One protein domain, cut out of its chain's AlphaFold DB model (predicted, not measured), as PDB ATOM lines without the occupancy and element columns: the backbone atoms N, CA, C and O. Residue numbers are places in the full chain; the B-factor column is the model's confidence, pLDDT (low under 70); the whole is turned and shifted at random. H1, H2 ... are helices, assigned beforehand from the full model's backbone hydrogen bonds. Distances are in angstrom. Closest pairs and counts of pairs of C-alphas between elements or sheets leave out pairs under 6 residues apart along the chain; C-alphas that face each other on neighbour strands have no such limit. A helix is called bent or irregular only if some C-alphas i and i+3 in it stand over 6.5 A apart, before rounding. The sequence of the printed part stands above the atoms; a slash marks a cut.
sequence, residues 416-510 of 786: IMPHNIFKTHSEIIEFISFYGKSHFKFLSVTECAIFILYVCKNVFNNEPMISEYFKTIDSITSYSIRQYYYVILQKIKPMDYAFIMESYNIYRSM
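This is residues 416 to 510 of the 786 residues of an uncharacterized protein of viral metagenome (UniProt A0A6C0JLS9). H5 runs through the middle of a compact helical domain, with H3 packed along one side of it and the kinked H2 packed on another. H6 crosses beside H3 at a steep angle, short H1 sits close to both H2 and H6, and H4 lies on the side of the core away from H1, where residues 471 to 476 stick out as a loop. The printed part has 95 residues, with six named helices, H1 to H6 in order, and no named strand; the class is all helix. It is compact, with a radius of gyration of the C-alphas of 12.8 A, and rounded, spanning 34 by 30 by 26 A.

Start at H1, residues 418 to 421, and compare it with H2, residues 425 to 442: they are close but not clearly touching, the closest C-alphas being those of Pro 418 and Ile 428, 7.1 A apart. H2 is irregular, with C-alphas 434 and 437 9.4 A apart, and has a kink of 99 degrees near residue 436. H2 touches H5, residues 478 to 491, at a shallow tilt of 2 degrees by its rough line, opposite ways; look at the closest C-alphas, Phe 440 and Arg 482, 6.5 A apart. Next comes H3, residues 445 to 459, which touches H5, with the C-alphas of Cys 448 and Tyr 485 closest at 5.6 A; they run the same way at a shallow tilt of 34 degrees, only just short of steep. H4, residues 464 to 469, is close to H3 but not clearly touching it, with the C-alphas of Cys 456 and Met 465 closest at 7.2 A. H6, residues 497 to 508, only just touches H3, with 3 pairs of C-alphas within 8 A, through its residues 500 to 504 alone; the closest C-alphas are those of Tyr 454 and Tyr 504, 7.5 A apart, and the tilt is steep at 63 degrees, opposite ways. H4 and H6 are apart. Every O i to N i+4 pair is within hydrogen-bond range in H3, H4, H5 and H6, but 8 of 14 in H2, and H1 is too short for such a pair.

Find C-alpha 418 at (48.177, 28.956, -19.985), where H1 begins. H2 measures 19.8 A from first to last C-alpha, H3 and H5 20.3 A each, and H6 16.2 A, ending at C-alpha 508, (38.723, 17.822, -21.290).

The two C-alphas farthest apart are those of Asp 474 and Met 495, 35.4 A. The printed part has no cut and no long link. Mean pLDDT of the printed part is 91.0, and residues 509 to 510 are under 70.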
ATOM      1  N   ILE A 416      47.831  21.852 -15.725       92.44
ATOM      2  CA  ILE A 416      47.851  23.310 -15.780       92.44
ATOM      3  C   ILE A 416      48.462  23.751 -17.110       92.44
ATOM      4  O   ILE A 416      49.612  23.429 -17.412       92.44
ATOM      5  N   MET A 417      47.711  24.534 -17.882       93.00
ATOM      6  CA  MET A 417      48.165  25.167 -19.119       93.00
ATOM      7  C   MET A 417      47.784  26.659 -19.136       93.00
ATOM      8  O   MET A 417      46.809  27.041 -18.487       93.00
ATOM      9  N   PRO A 418      48.468  27.516 -19.924       93.19
ATOM     10  CA  PRO A 418      48.177  28.956 -19.985       93.19
ATOM     11  C   PRO A 418      46.712  29.283 -20.290       93.19
ATOM     12  O   PRO A 418      46.131  30.187 -19.699       93.19
ATOM     13  N   HIS A 419      46.086  28.496 -21.164       91.75
ATOM     14  CA  HIS A 419      44.685  28.659 -21.546       91.75
ATOM     15  C   HIS A 419      43.681  28.337 -20.416       91.75
ATOM     16  O   HIS A 419      42.498  28.635 -20.540       91.75
ATOM     17  N   ASN A 420      44.128  27.718 -19.315       89.25
ATOM     18  CA  ASN A 420      43.323  27.531 -18.106       89.25
ATOM     19  C   ASN A 420      43.444  28.713 -17.131       89.25
ATOM     20  O   ASN A 420      42.597  28.850 -16.253       89.25
ATOM     21  N   ILE A 421      44.489  29.533 -17.274       90.50
ATOM     22  CA  ILE A 421      44.849  30.608 -16.341       90.50
ATOM     23  C   ILE A 421      44.326  31.952 -16.851       90.50
ATOM     24  O   ILE A 421      43.654  32.678 -16.120       90.50
ATOM     25  N   PHE A 422      44.605  32.273 -18.116       91.88
ATOM     26  CA  PHE A 422      44.251  33.556 -18.721       91.88
ATOM     27  C   PHE A 422      42.828  33.530 -19.272       91.88
ATOM     28  O   PHE A 422      42.512  32.765 -20.191       91.88
ATOM     29  N   LYS A 423      41.966  34.380 -18.705       89.25
ATOM     30  CA  LYS A 423      40.529  34.409 -19.010       89.25
ATOM     31  C   LYS A 423      40.229  35.224 -20.257       89.25
ATOM     32  O   LYS A 423      39.228  34.964 -20.924       89.25
ATOM     33  N   THR A 424      41.079  36.196 -20.583       91.81
ATOM     34  CA  THR A 424      40.901  37.036 -21.769       91.81
ATOM     35  C   THR A 424      41.952  36.746 -22.835       91.81
ATOM     36  O   THR A 424      43.082  36.349 -22.552       91.81
ATOM     37  N   HIS A 425      41.585  36.997 -24.092       94.69
ATOM     38  CA  HIS A 425      42.521  36.891 -25.207       94.69
ATOM     39  C   HIS A 425      43.697  37.872 -25.063       94.69
ATOM     40  O   HIS A 425      44.817  37.548 -25.436       94.69
ATOM     41  N   SER A 426      43.482  39.072 -24.514       93.50
ATOM     42  CA  SER A 426      44.570  40.048 -24.348       93.50
ATOM     43  C   SER A 426      45.658  39.524 -23.411       93.50
ATOM     44  O   SER A 426      46.836  39.570 -23.756       93.50
ATOM     45  N   GLU A 427      45.258  38.963 -22.268       92.62
ATOM     46  CA  GLU A 427      46.176  38.421 -21.262       92.62
ATOM     47  C   GLU A 427      47.045  37.289 -21.821       92.62
ATOM     48  O   GLU A 427      48.255  37.269 -21.605       92.62
ATOM     49  N   ILE A 428      46.456  36.347 -22.570       93.31
ATOM     50  CA  ILE A 428      47.233  35.220 -23.103       93.31
ATOM     51  C   ILE A 428      48.211  35.659 -24.198       93.31
ATOM     52  O   ILE A 428      49.300  35.098 -24.309       93.31
ATOM     53  N   ILE A 429      47.856  36.668 -24.999       93.88
ATOM     54  CA  ILE A 429      48.757  37.227 -26.013       93.88
ATOM     55  C   ILE A 429      49.903  37.983 -25.352       93.88
ATOM     56  O   ILE A 429      51.049  37.822 -25.771       93.88
ATOM     57  N   GLU A 430      49.619  38.757 -24.306       91.00
ATOM     58  CA  GLU A 430      50.641  39.428 -23.506       91.00
ATOM     59  C   GLU A 430      51.587  38.409 -22.862       91.00
ATOM     60  O   GLU A 430      52.803  38.536 -23.000       91.00
ATOM     61  N   PHE A 431      51.048  37.336 -22.278       90.62
ATOM     62  CA  PHE A 431      51.833  36.220 -21.750       90.62
ATOM     63  C   PHE A 431      52.752  35.604 -22.818       90.62
ATOM     64  O   PHE A 431      53.955  35.452 -22.592       90.62
ATOM     65  N   ILE A 432      52.219  35.277 -24.001       91.44
ATOM     66  CA  ILE A 432      53.015  34.693 -25.091       91.44
ATOM     67  C   ILE A 432      54.097  35.673 -25.562       91.44
ATOM     68  O   ILE A 432      55.223  35.252 -25.817       91.44
ATOM     69  N   SER A 433      53.772  36.961 -25.670       86.69
ATOM     70  CA  SER A 433      54.706  38.010 -26.090       86.69
ATOM     71  C   SER A 433      55.843  38.194 -25.083       86.69
ATOM     72  O   SER A 433      57.011  38.242 -25.463       86.69
ATOM     73  N   PHE A 434      55.507  38.250 -23.793       81.44
ATOM     74  CA  PHE A 434      56.454  38.537 -22.722       81.44
ATOM     75  C   PHE A 434      57.370  37.351 -22.415       81.44
ATOM     76  O   PHE A 434      58.586  37.500 -22.312       81.44
ATOM     77  N   TYR A 435      56.799  36.155 -22.268       78.31
ATOM     78  CA  TYR A 435      57.565  34.979 -21.865       78.31
ATOM     79  C   TYR A 435      58.106  34.182 -23.044       78.31
ATOM     80  O   TYR A 435      59.179  33.576 -22.938       78.31
ATOM     81  N   GLY A 436      57.367  34.140 -24.153       79.56
ATOM     82  CA  GLY A 436      57.716  33.373 -25.340       79.56
ATOM     83  C   GLY A 436      58.191  31.957 -25.007       79.56
ATOM     84  O   GLY A 436      57.534  31.182 -24.312       79.56
ATOM     85  N   LYS A 437      59.383  31.613 -25.490       78.50
ATOM     86  CA  LYS A 437      59.948  30.262 -25.371       78.50
ATOM     87  C   LYS A 437      60.346  29.879 -23.941       78.50
ATOM     88  O   LYS A 437      60.414  28.689 -23.640       78.50
ATOM     89  N   SER A 438      60.558  30.850 -23.044       77.00
ATOM     90  CA  SER A 438      61.066  30.601 -21.680       77.00
ATOM     91  C   SER A 438      60.152  29.700 -20.842       77.00
ATOM     92  O   SER A 438      60.621  28.994 -19.946       77.00
ATOM     93  N   HIS A 439      58.855  29.679 -21.163       83.94
ATOM     94  CA  HIS A 439      57.837  28.924 -20.436       83.94
ATOM     95  C   HIS A 439      57.500  27.567 -21.061       83.94
ATOM     96  O   HIS A 439      56.681  26.827 -20.522       83.94
ATOM     97  N   PHE A 440      58.164  27.179 -22.152       85.31
ATOM     98  CA  PHE A 440      57.886  25.923 -22.853       85.31
ATOM     99  C   PHE A 440      58.015  24.690 -21.973       85.31
ATOM    100  O   PHE A 440      57.207  23.772 -22.078       85.31
ATOM    101  N   LYS A 441      58.995  24.677 -21.071       81.12
ATOM    102  CA  LYS A 441      59.212  23.567 -20.135       81.12
ATOM    103  C   LYS A 441      58.029  23.310 -19.198       81.12
ATOM    104  O   LYS A 441      57.894  22.203 -18.698       81.12
ATOM    105  N   PHE A 442      57.183  24.317 -18.968       86.75
ATOM    106  CA  PHE A 442      55.987  24.216 -18.130       86.75
ATOM    107  C   PHE A 442      54.763  23.721 -18.904       86.75
ATOM    108  O   PHE A 442      53.733  23.428 -18.304       86.75
ATOM    109  N   LEU A 443      54.863  23.630 -20.232       89.88
ATOM    110  CA  LEU A 443      53.784  23.171 -21.094       89.88
ATOM    111  C   LEU A 443      53.897  21.662 -21.300       89.88
ATOM    112  O   LEU A 443      54.893  21.164 -21.847       89.88
ATOM    113  N   SER A 444      52.840  20.939 -20.926       91.19
ATOM    114  CA  SER A 444      52.711  19.528 -21.282       91.19
ATOM    115  C   SER A 444      52.594  19.390 -22.799       91.19
ATOM    116  O   SER A 444      51.698  19.966 -23.416       91.19
ATOM    117  N   VAL A 445      53.490  18.605 -23.403       91.25
ATOM    118  CA  VAL A 445      53.521  18.390 -24.859       91.25
ATOM    119  C   VAL A 445      52.250  17.677 -25.314       91.25
ATOM    120  O   VAL A 445      51.630  18.080 -26.297       91.25
ATOM    121  N   THR A 446      51.824  16.660 -24.565       91.75
ATOM    122  CA  THR A 446      50.568  15.946 -24.821       91.75
ATOM    123  C   THR A 446      49.357  16.874 -24.738       91.75
ATOM    124  O   THR A 446      48.508  16.842 -25.625       91.75
ATOM    125  N   GLU A 447      49.273  17.735 -23.722       93.00
ATOM    126  CA  GLU A 447      48.136  18.653 -23.587       93.00
ATOM    127  C   GLU A 447      48.147  19.741 -24.678       93.00
ATOM    128  O   GLU A 447      47.093  20.073 -25.218       93.00
ATOM    129  N   CYS A 448      49.327  20.222 -25.097       95.00
ATOM    130  CA  CYS A 448      49.468  21.062 -26.291       95.00
ATOM    131  C   CYS A 448      48.902  20.369 -27.539       95.00
ATOM    132  O   CYS A 448      48.114  20.974 -28.265       95.00
ATOM    133  N   ALA A 449      49.278  19.110 -27.787       95.56
ATOM    134  CA  ALA A 449      48.804  18.341 -28.937       95.56
ATOM    135  C   ALA A 449      47.278  18.144 -28.919       95.56
ATOM    136  O   ALA A 449      46.627  18.343 -29.944       95.56
ATOM    137  N   ILE A 450      46.697  17.817 -27.758       94.69
ATOM    138  CA  ILE A 450      45.241  17.671 -27.591       94.69
ATOM    139  C   ILE A 450      44.525  18.992 -27.892       94.69
ATOM    140  O   ILE A 450      43.544  18.994 -28.635       94.69
ATOM    141  N   PHE A 451      45.030  20.114 -27.372       95.75
ATOM    142  CA  PHE A 451      44.446  21.428 -27.631       95.75
ATOM    143  C   PHE A 451      44.521  21.809 -29.116       95.75
ATOM    144  O   PHE A 451      43.522  22.232 -29.693       95.75
ATOM    145  N   ILE A 452      45.678  21.604 -29.760       96.81
ATOM    146  CA  ILE A 452      45.857  21.832 -31.204       96.81
ATOM    147  C   ILE A 452      44.823  21.028 -31.999       96.81
ATOM    148  O   ILE A 452      44.128  21.586 -32.846       96.81
ATOM    149  N   LEU A 453      44.689  19.729 -31.708       95.69
ATOM    150  CA  LEU A 453      43.718  18.858 -32.373       95.69
ATOM    151  C   LEU A 453      42.288  19.350 -32.160       95.69
ATOM    152  O   LEU A 453      41.516  19.397 -33.114       95.69
ATOM    153  N   TYR A 454      41.937  19.733 -30.932       95.31
ATOM    154  CA  TYR A 454      40.605  20.227 -30.614       95.31
ATOM    155  C   TYR A 454      40.259  21.484 -31.412       95.31
ATOM    156  O   TYR A 454      39.200  21.524 -32.037       95.31
ATOM    157  N   VAL A 455      41.143  22.485 -31.414       95.56
ATOM    158  CA  VAL A 455      40.892  23.762 -32.092       95.56
ATOM    159  C   VAL A 455      40.872  23.572 -33.606       95.56
ATOM    160  O   VAL A 455      39.928  24.014 -34.259       95.56
ATOM    161  N   CYS A 456      41.841  22.856 -34.183       95.06
ATOM    162  CA  CYS A 456      41.864  22.623 -35.628       95.06
ATOM    163  C   CYS A 456      40.628  21.847 -36.114       95.06
ATOM    164  O   CYS A 456      40.083  22.193 -37.159       95.06
ATOM    165  N   LYS A 457      40.156  20.846 -35.357       93.38
ATOM    166  CA  LYS A 457      38.985  20.030 -35.724       93.38
ATOM    167  C   LYS A 457      37.657  20.738 -35.471       93.38
ATOM    168  O   LYS A 457      36.829  20.821 -36.366       93.38
ATOM    169  N   ASN A 458      37.449  21.246 -34.259       91.81
ATOM    170  CA  ASN A 458      36.119  21.660 -33.798       91.81
ATOM    171  C   ASN A 458      35.875  23.169 -33.897       91.81
ATOM    172  O   ASN A 458      34.723  23.588 -33.913       91.81
ATOM    173  N   VAL A 459      36.934  23.984 -33.943       91.94
ATOM    174  CA  VAL A 459      36.817  25.452 -33.974       91.94
ATOM    175  C   VAL A 459      37.100  25.977 -35.377       91.94
ATOM    176  O   VAL A 459      36.273  26.667 -35.962       91.94
ATOM    177  N   PHE A 460      38.262  25.637 -35.941       92.81
ATOM    178  CA  PHE A 460      38.652  26.086 -37.279       92.81
ATOM    179  C   PHE A 460      38.088  25.204 -38.396       92.81
ATOM    180  O   PHE A 460      38.037  25.657 -39.537       92.81
ATOM    181  N   ASN A 461      37.684  23.967 -38.080       91.44
ATOM    182  CA  ASN A 461      37.250  22.956 -39.049       91.44
ATOM    183  C   ASN A 461      38.248  22.794 -40.218       91.44
ATOM    184  O   ASN A 461      37.872  22.747 -41.388       91.44
ATOM    185  N   ASN A 462      39.546  22.784 -39.894       93.00
ATOM    186  CA  ASN A 462      40.650  22.771 -40.850       93.00
ATOM    187  C   ASN A 462      41.815  21.902 -40.339       93.00
ATOM    188  O   ASN A 462      42.883  22.385 -39.958       93.00
ATOM    189  N   GLU A 463      41.600  20.586 -40.329       88.94
ATOM    190  CA  GLU A 463      42.632  19.590 -40.008       88.94
ATOM    191  C   GLU A 463      43.902  19.677 -40.878       88.94
ATOM    192  O   GLU A 463      44.993  19.517 -40.317       88.94
ATOM    193  N   PRO A 464      43.823  19.968 -42.200       92.31
ATOM    194  CA  PRO A 464      45.006  20.130 -43.047       92.31
ATOM    195  C   PRO A 464      46.053  21.117 -42.520       92.31
ATOM    196  O   PRO A 464      47.238  20.912 -42.779       92.31
ATOM    197  N   MET A 465      45.669  22.110 -41.704       94.06
ATOM    198  CA  MET A 465      46.610  23.060 -41.087       94.06
ATOM    199  C   MET A 465      47.726  22.383 -40.284       94.06
ATOM    200  O   MET A 465      48.829  22.927 -40.192       94.06
ATOM    201  N   ILE A 466      47.455  21.212 -39.697       93.31
ATOM    202  CA  ILE A 466      48.458  20.444 -38.951       93.31
ATOM    203  C   ILE A 466      49.540  19.945 -39.916       93.31
ATOM    204  O   ILE A 466      50.727  20.131 -39.659       93.31
ATOM    205  N   SER A 467      49.139  19.369 -41.047       91.44
ATOM    206  CA  SER A 467      50.058  18.865 -42.074       91.44
ATOM    207  C   SER A 467      50.760  19.989 -42.850       91.44
ATOM    208  O   SER A 467      51.880  19.804 -43.318       91.44
ATOM    209  N   GLU A 468      50.144  21.169 -42.971       92.88
ATOM    210  CA  GLU A 468      50.782  22.361 -43.551       92.88
ATOM    211  C   GLU A 468      51.902  22.911 -42.658       92.88
ATOM    212  O   GLU A 468      52.927  23.381 -43.162       92.88
ATOM    213  N   TYR A 469      51.719  22.842 -41.335       94.88
ATOM    214  CA  TYR A 469      52.728  23.259 -40.364       94.88
ATOM    215  C   TYR A 469      53.848  22.216 -40.228       94.88
ATOM    216  O   TYR A 469      55.029  22.551 -40.338       94.88
ATOM    217  N   PHE A 470      53.491  20.943 -40.038       94.56
ATOM    218  CA  PHE A 470      54.437  19.835 -39.902       94.56
ATOM    219  C   PHE A 470      54.666  19.144 -41.247       94.56
ATOM    220  O   PHE A 470      54.025  18.150 -41.573       94.56
ATOM    221  N   LYS A 471      55.614  19.660 -42.037       89.81
ATOM    222  CA  LYS A 471      55.888  19.137 -43.390       89.81
ATOM    223  C   LYS A 471      56.435  17.708 -43.400       89.81
ATOM    224  O   LYS A 471      56.176  16.957 -44.334       89.81
ATOM    225  N   THR A 472      57.225  17.348 -42.392       92.44
ATOM    226  CA  THR A 472      57.841  16.023 -42.263       92.44
ATOM    227  C   THR A 472      57.692  15.509 -40.841       92.44
ATOM    228  O   THR A 472      57.587  16.287 -39.892       92.44
ATOM    229  N   ILE A 473      57.700  14.189 -40.664       91.81
ATOM    230  CA  ILE A 473      57.450  13.599 -39.348       91.81
ATOM    231  C   ILE A 473      58.545  13.938 -38.337       91.81
ATOM    232  O   ILE A 473      58.281  14.105 -37.153       91.81
ATOM    233  N   ASP A 474      59.785  14.059 -38.810       89.81
ATOM    234  CA  ASP A 474      60.957  14.371 -37.999       89.81
ATOM    235  C   ASP A 474      60.985  15.846 -37.576       89.81
ATOM    236  O   ASP A 474      61.676  16.196 -36.621       89.81
ATOM    237  N   SER A 475      60.170  16.696 -38.217       92.50
ATOM    238  CA  SER A 475      59.901  18.057 -37.747       92.50
ATOM    239  C   SER A 475      58.980  18.095 -36.522       92.50
ATOM    240  O   SER A 475      58.923  19.120 -35.837       92.50
ATOM    241  N   ILE A 476      58.277  16.998 -36.209       94.19
ATOM    242  CA  ILE A 476      57.411  16.898 -35.035       94.19
ATOM    243  C   ILE A 476      58.270  16.553 -33.816       94.19
ATOM    244  O   ILE A 476      58.800  15.456 -33.660       94.19
ATOM    245  N   THR A 477      58.417  17.526 -32.928       91.56
ATOM    246  CA  THR A 477      59.230  17.444 -31.716       91.56
ATOM    247  C   THR A 477      58.470  18.090 -30.565       91.56
ATOM    248  O   THR A 477      57.557  18.887 -30.789       91.56
ATOM    249  N   SER A 478      58.878  17.822 -29.322       89.25
ATOM    250  CA  SER A 478      58.329  18.518 -28.148       89.25
ATOM    251  C   SER A 478      58.363  20.042 -28.303       89.25
ATOM    252  O   SER A 478      57.426  20.731 -27.909       89.25
ATOM    253  N   TYR A 479      59.429  20.569 -28.913       89.75
ATOM    254  CA  TYR A 479      59.576  21.993 -29.192       89.75
ATOM    255  C   TYR A 479      58.550  22.484 -30.221       89.75
ATOM    256  O   TYR A 479      57.821  23.438 -29.951       89.75
ATOM    257  N   SER A 480      58.463  21.840 -31.387       93.50
ATOM    258  CA  SER A 480      57.596  22.309 -32.474       93.50
ATOM    259  C   SER A 480      56.105  22.150 -32.160       93.50
ATOM    260  O   SER A 480      55.313  22.994 -32.570       93.50
ATOM    261  N   ILE A 481      55.719  21.159 -31.347       95.00
ATOM    262  CA  ILE A 481      54.350  21.029 -30.819       95.00
ATOM    263  C   ILE A 481      54.002  22.212 -29.902       95.00
ATOM    264  O   ILE A 481      52.954  22.835 -30.072       95.00
ATOM    265  N   ARG A 482      54.884  22.571 -28.958       93.75
ATOM    266  CA  ARG A 482      54.674  23.720 -28.055       93.75
ATOM    267  C   ARG A 482      54.656  25.053 -28.809       93.75
ATOM    268  O   ARG A 482      53.817  25.900 -28.515       93.75
ATOM    269  N   GLN A 483      55.523  25.218 -29.814       94.38
ATOM    270  CA  GLN A 483      55.473  26.372 -30.721       94.38
ATOM    271  C   GLN A 483      54.121  26.465 -31.424       94.38
ATOM    272  O   GLN A 483      53.493  27.523 -31.423       94.38
ATOM    273  N   TYR A 484      53.651  25.360 -32.002       96.44
ATOM    274  CA  TYR A 484      52.394  25.377 -32.734       96.44
ATOM    275  C   TYR A 484      51.196  25.648 -31.824       96.44
ATOM    276  O   TYR A 484      50.290  26.371 -32.220       96.44
ATOM    277  N   TYR A 485      51.223  25.173 -30.577       96.56
ATOM    278  CA  TYR A 485      50.216  25.511 -29.571       96.56
ATOM    279  C   TYR A 485      50.081  27.031 -29.371       96.56
ATOM    280  O   TYR A 485      48.965  27.550 -29.409       96.56
ATOM    281  N   TYR A 486      51.191  27.767 -29.245       95.94
ATOM    282  CA  TYR A 486      51.149  29.235 -29.168       95.94
ATOM    283  C   TYR A 486      50.634  29.876 -30.459       95.94
ATOM    284  O   TYR A 486      49.815  30.789 -30.393       95.94
ATOM    285  N   VAL A 487      51.040  29.367 -31.626       95.88
ATOM    286  CA  VAL A 487      50.517  29.842 -32.919       95.88
ATOM    287  C   VAL A 487      49.001  29.648 -33.010       95.88
ATOM    288  O   VAL A 487      48.302  30.532 -33.499       95.88
ATOM    289  N   ILE A 488      48.473  28.515 -32.537       96.31
ATOM    290  CA  ILE A 488      47.030  28.257 -32.505       96.31
ATOM    291  C   ILE A 488      46.327  29.241 -31.569       96.31
ATOM    292  O   ILE A 488      45.337  29.835 -31.983       96.31
ATOM    293  N   LEU A 489      46.851  29.471 -30.359       95.75
ATOM    294  CA  LEU A 489      46.289  30.459 -29.433       95.75
ATOM    295  C   LEU A 489      46.235  31.864 -30.043       95.75
ATOM    296  O   LEU A 489      45.209  32.526 -29.944       95.75
ATOM    297  N   GLN A 490      47.299  32.285 -30.731       95.06
ATOM    298  CA  GLN A 490      47.370  33.585 -31.408       95.06
ATOM    299  C   GLN A 490      46.411  33.721 -32.599       95.06
ATOM    300  O   GLN A 490      46.094  34.836 -33.006       95.06
ATOM    301  N   LYS A 491      45.963  32.604 -33.186       95.06
ATOM    302  CA  LYS A 491      44.997  32.593 -34.295       95.06
ATOM    303  C   LYS A 491      43.540  32.650 -33.835       95.06
ATOM    304  O   LYS A 491      42.663  32.879 -34.670       95.06
ATOM    305  N   ILE A 492      43.261  32.412 -32.553       95.31
ATOM    306  CA  ILE A 492      41.902  32.492 -32.012       95.31
ATOM    307  C   ILE A 492      41.441  33.952 -32.050       95.31
ATOM    308  O   ILE A 492      42.180  34.861 -31.690       95.31
ATOM    309  N   LYS A 493      40.204  34.202 -32.488       93.88
ATOM    310  CA  LYS A 493      39.657  35.561 -32.488       93.88
ATOM    311  C   LYS A 493      39.318  35.989 -31.053       93.88
ATOM    312  O   LYS A 493      38.749  35.182 -30.316       93.88
ATOM    313  N   PRO A 494      39.544  37.261 -30.667       94.69
ATOM    314  CA  PRO A 494      39.252  37.736 -29.313       94.69
ATOM    315  C   PRO A 494      37.813  37.477 -28.847       94.69
ATOM    316  O   PRO A 494      37.606  37.110 -27.695       94.69
ATOM    317  N   MET A 495      36.834  37.629 -29.748       94.19
ATOM    318  CA  MET A 495      35.410  37.413 -29.452       94.19
ATOM    319  C   MET A 495      35.064  35.941 -29.188       94.19
ATOM    320  O   MET A 495      34.166  35.665 -28.400       94.19
ATOM    321  N   ASP A 496      35.795  35.006 -29.796       93.19
ATOM    322  CA  ASP A 496      35.511  33.570 -29.694       93.19
ATOM    323  C   ASP A 496      36.265  32.916 -28.523       93.19
ATOM    324  O   ASP A 496      35.923  31.814 -28.095       93.19
ATOM    325  N   TYR A 497      37.295  33.587 -27.989       94.56
ATOM    326  CA  TYR A 497      38.234  33.020 -27.020       94.56
ATOM    327  C   TYR A 497      37.544  32.430 -25.786       94.56
ATOM    328  O   TYR A 497      37.765  31.264 -25.469       94.56
ATOM    329  N   ALA A 498      36.686  33.200 -25.111       92.81
ATOM    330  CA  ALA A 498      36.035  32.756 -23.877       92.81
ATOM    331  C   ALA A 498      35.182  31.493 -24.100       92.81
ATOM    332  O   ALA A 498      35.300  30.529 -23.343       92.81
ATOM    333  N   PHE A 499      34.400  31.473 -25.183       92.44
ATOM    334  CA  PHE A 499      33.573  30.327 -25.558       92.44
ATOM    335  C   PHE A 499      34.422  29.087 -25.866       92.44
ATOM    336  O   PHE A 499      34.129  28.006 -25.364       92.44
ATOM    337  N   ILE A 500      35.506  29.244 -26.636       94.44
ATOM    338  CA  ILE A 500      36.418  28.141 -26.980       94.44
ATOM    339  C   ILE A 500      37.071  27.545 -25.726       94.44
ATOM    340  O   ILE A 500      37.234  26.328 -25.631       94.44
ATOM    341  N   MET A 501      37.460  28.378 -24.755       94.19
ATOM    342  CA  MET A 501      38.073  27.889 -23.516       94.19
ATOM    343  C   MET A 501      37.075  27.130 -22.646       94.19
ATOM    344  O   MET A 501      37.414  26.081 -22.095       94.19
ATOM    345  N   GLU A 502      35.839  27.615 -22.545       90.62
ATOM    346  CA  GLU A 502      34.767  26.913 -21.840       90.62
ATOM    347  C   GLU A 502      34.449  25.568 -22.508       90.62
ATOM    348  O   GLU A 502      34.453  24.524 -21.848       90.62
ATOM    349  N   SER A 503      34.284  25.560 -23.833       91.88
ATOM    350  CA  SER A 503      33.992  24.347 -24.597       91.88
ATOM    351  C   SER A 503      35.136  23.326 -24.533       91.88
ATOM    352  O   SER A 503      34.883  22.122 -24.414       91.88
ATOM    353  N   TYR A 504      36.395  23.782 -24.547       91.69
ATOM    354  CA  TYR A 504      37.560  22.918 -24.355       91.69
ATOM    355  C   TYR A 504      37.612  22.323 -22.945       91.69
ATOM    356  O   TYR A 504      37.861  21.127 -22.787       91.69
ATOM    357  N   ASN A 505      37.344  23.124 -21.910       87.44
ATOM    358  CA  ASN A 505      37.326  22.645 -20.527       87.44
ATOM    359  C   ASN A 505      36.284  21.533 -20.330       87.44
ATOM    360  O   ASN A 505      36.587  20.524 -19.689       87.44
ATOM    361  N   ILE A 506      35.098  21.668 -20.936       86.81
ATOM    362  CA  ILE A 506      34.060  20.625 -20.926       86.81
ATOM    363  C   ILE A 506      34.560  19.365 -21.639       86.81
ATOM    364  O   ILE A 506      34.510  18.279 -21.057       86.81
ATOM    365  N   TYR A 507      35.108  19.507 -22.852       86.12
ATOM    366  CA  TYR A 507      35.702  18.401 -23.613       86.12
ATOM    367  C   TYR A 507      36.779  17.651 -22.810       86.12
ATOM    368  O   TYR A 507      36.887  16.425 -22.888       86.12
ATOM    369  N   ARG A 508      37.566  18.373 -22.004       83.88
ATOM    370  CA  ARG A 508      38.723  17.822 -21.290       83.88
ATOM    371  C   ARG A 508      38.408  17.219 -19.917       83.88
ATOM    372  O   ARG A 508      39.200  16.391 -19.455       83.88
ATOM    373  N   SER A 509      37.278  17.590 -19.308       68.81
ATOM    374  CA  SER A 509      36.868  17.286 -17.920       68.81
ATOM    375  C   SER A 509      36.904  15.806 -17.494       68.81
ATOM    376  O   SER A 509      36.872  15.515 -16.304       68.81
ATOM    377  N   MET A 510      37.042  14.857 -18.427       58.09
ATOM    378  CA  MET A 510      36.998  13.413 -18.153       58.09
ATOM    379  C   MET A 510      38.355  12.728 -17.900       58.09
ATOM    380  O   MET A 510      38.363  11.533 -17.610       58.09
TER     381      MET A 510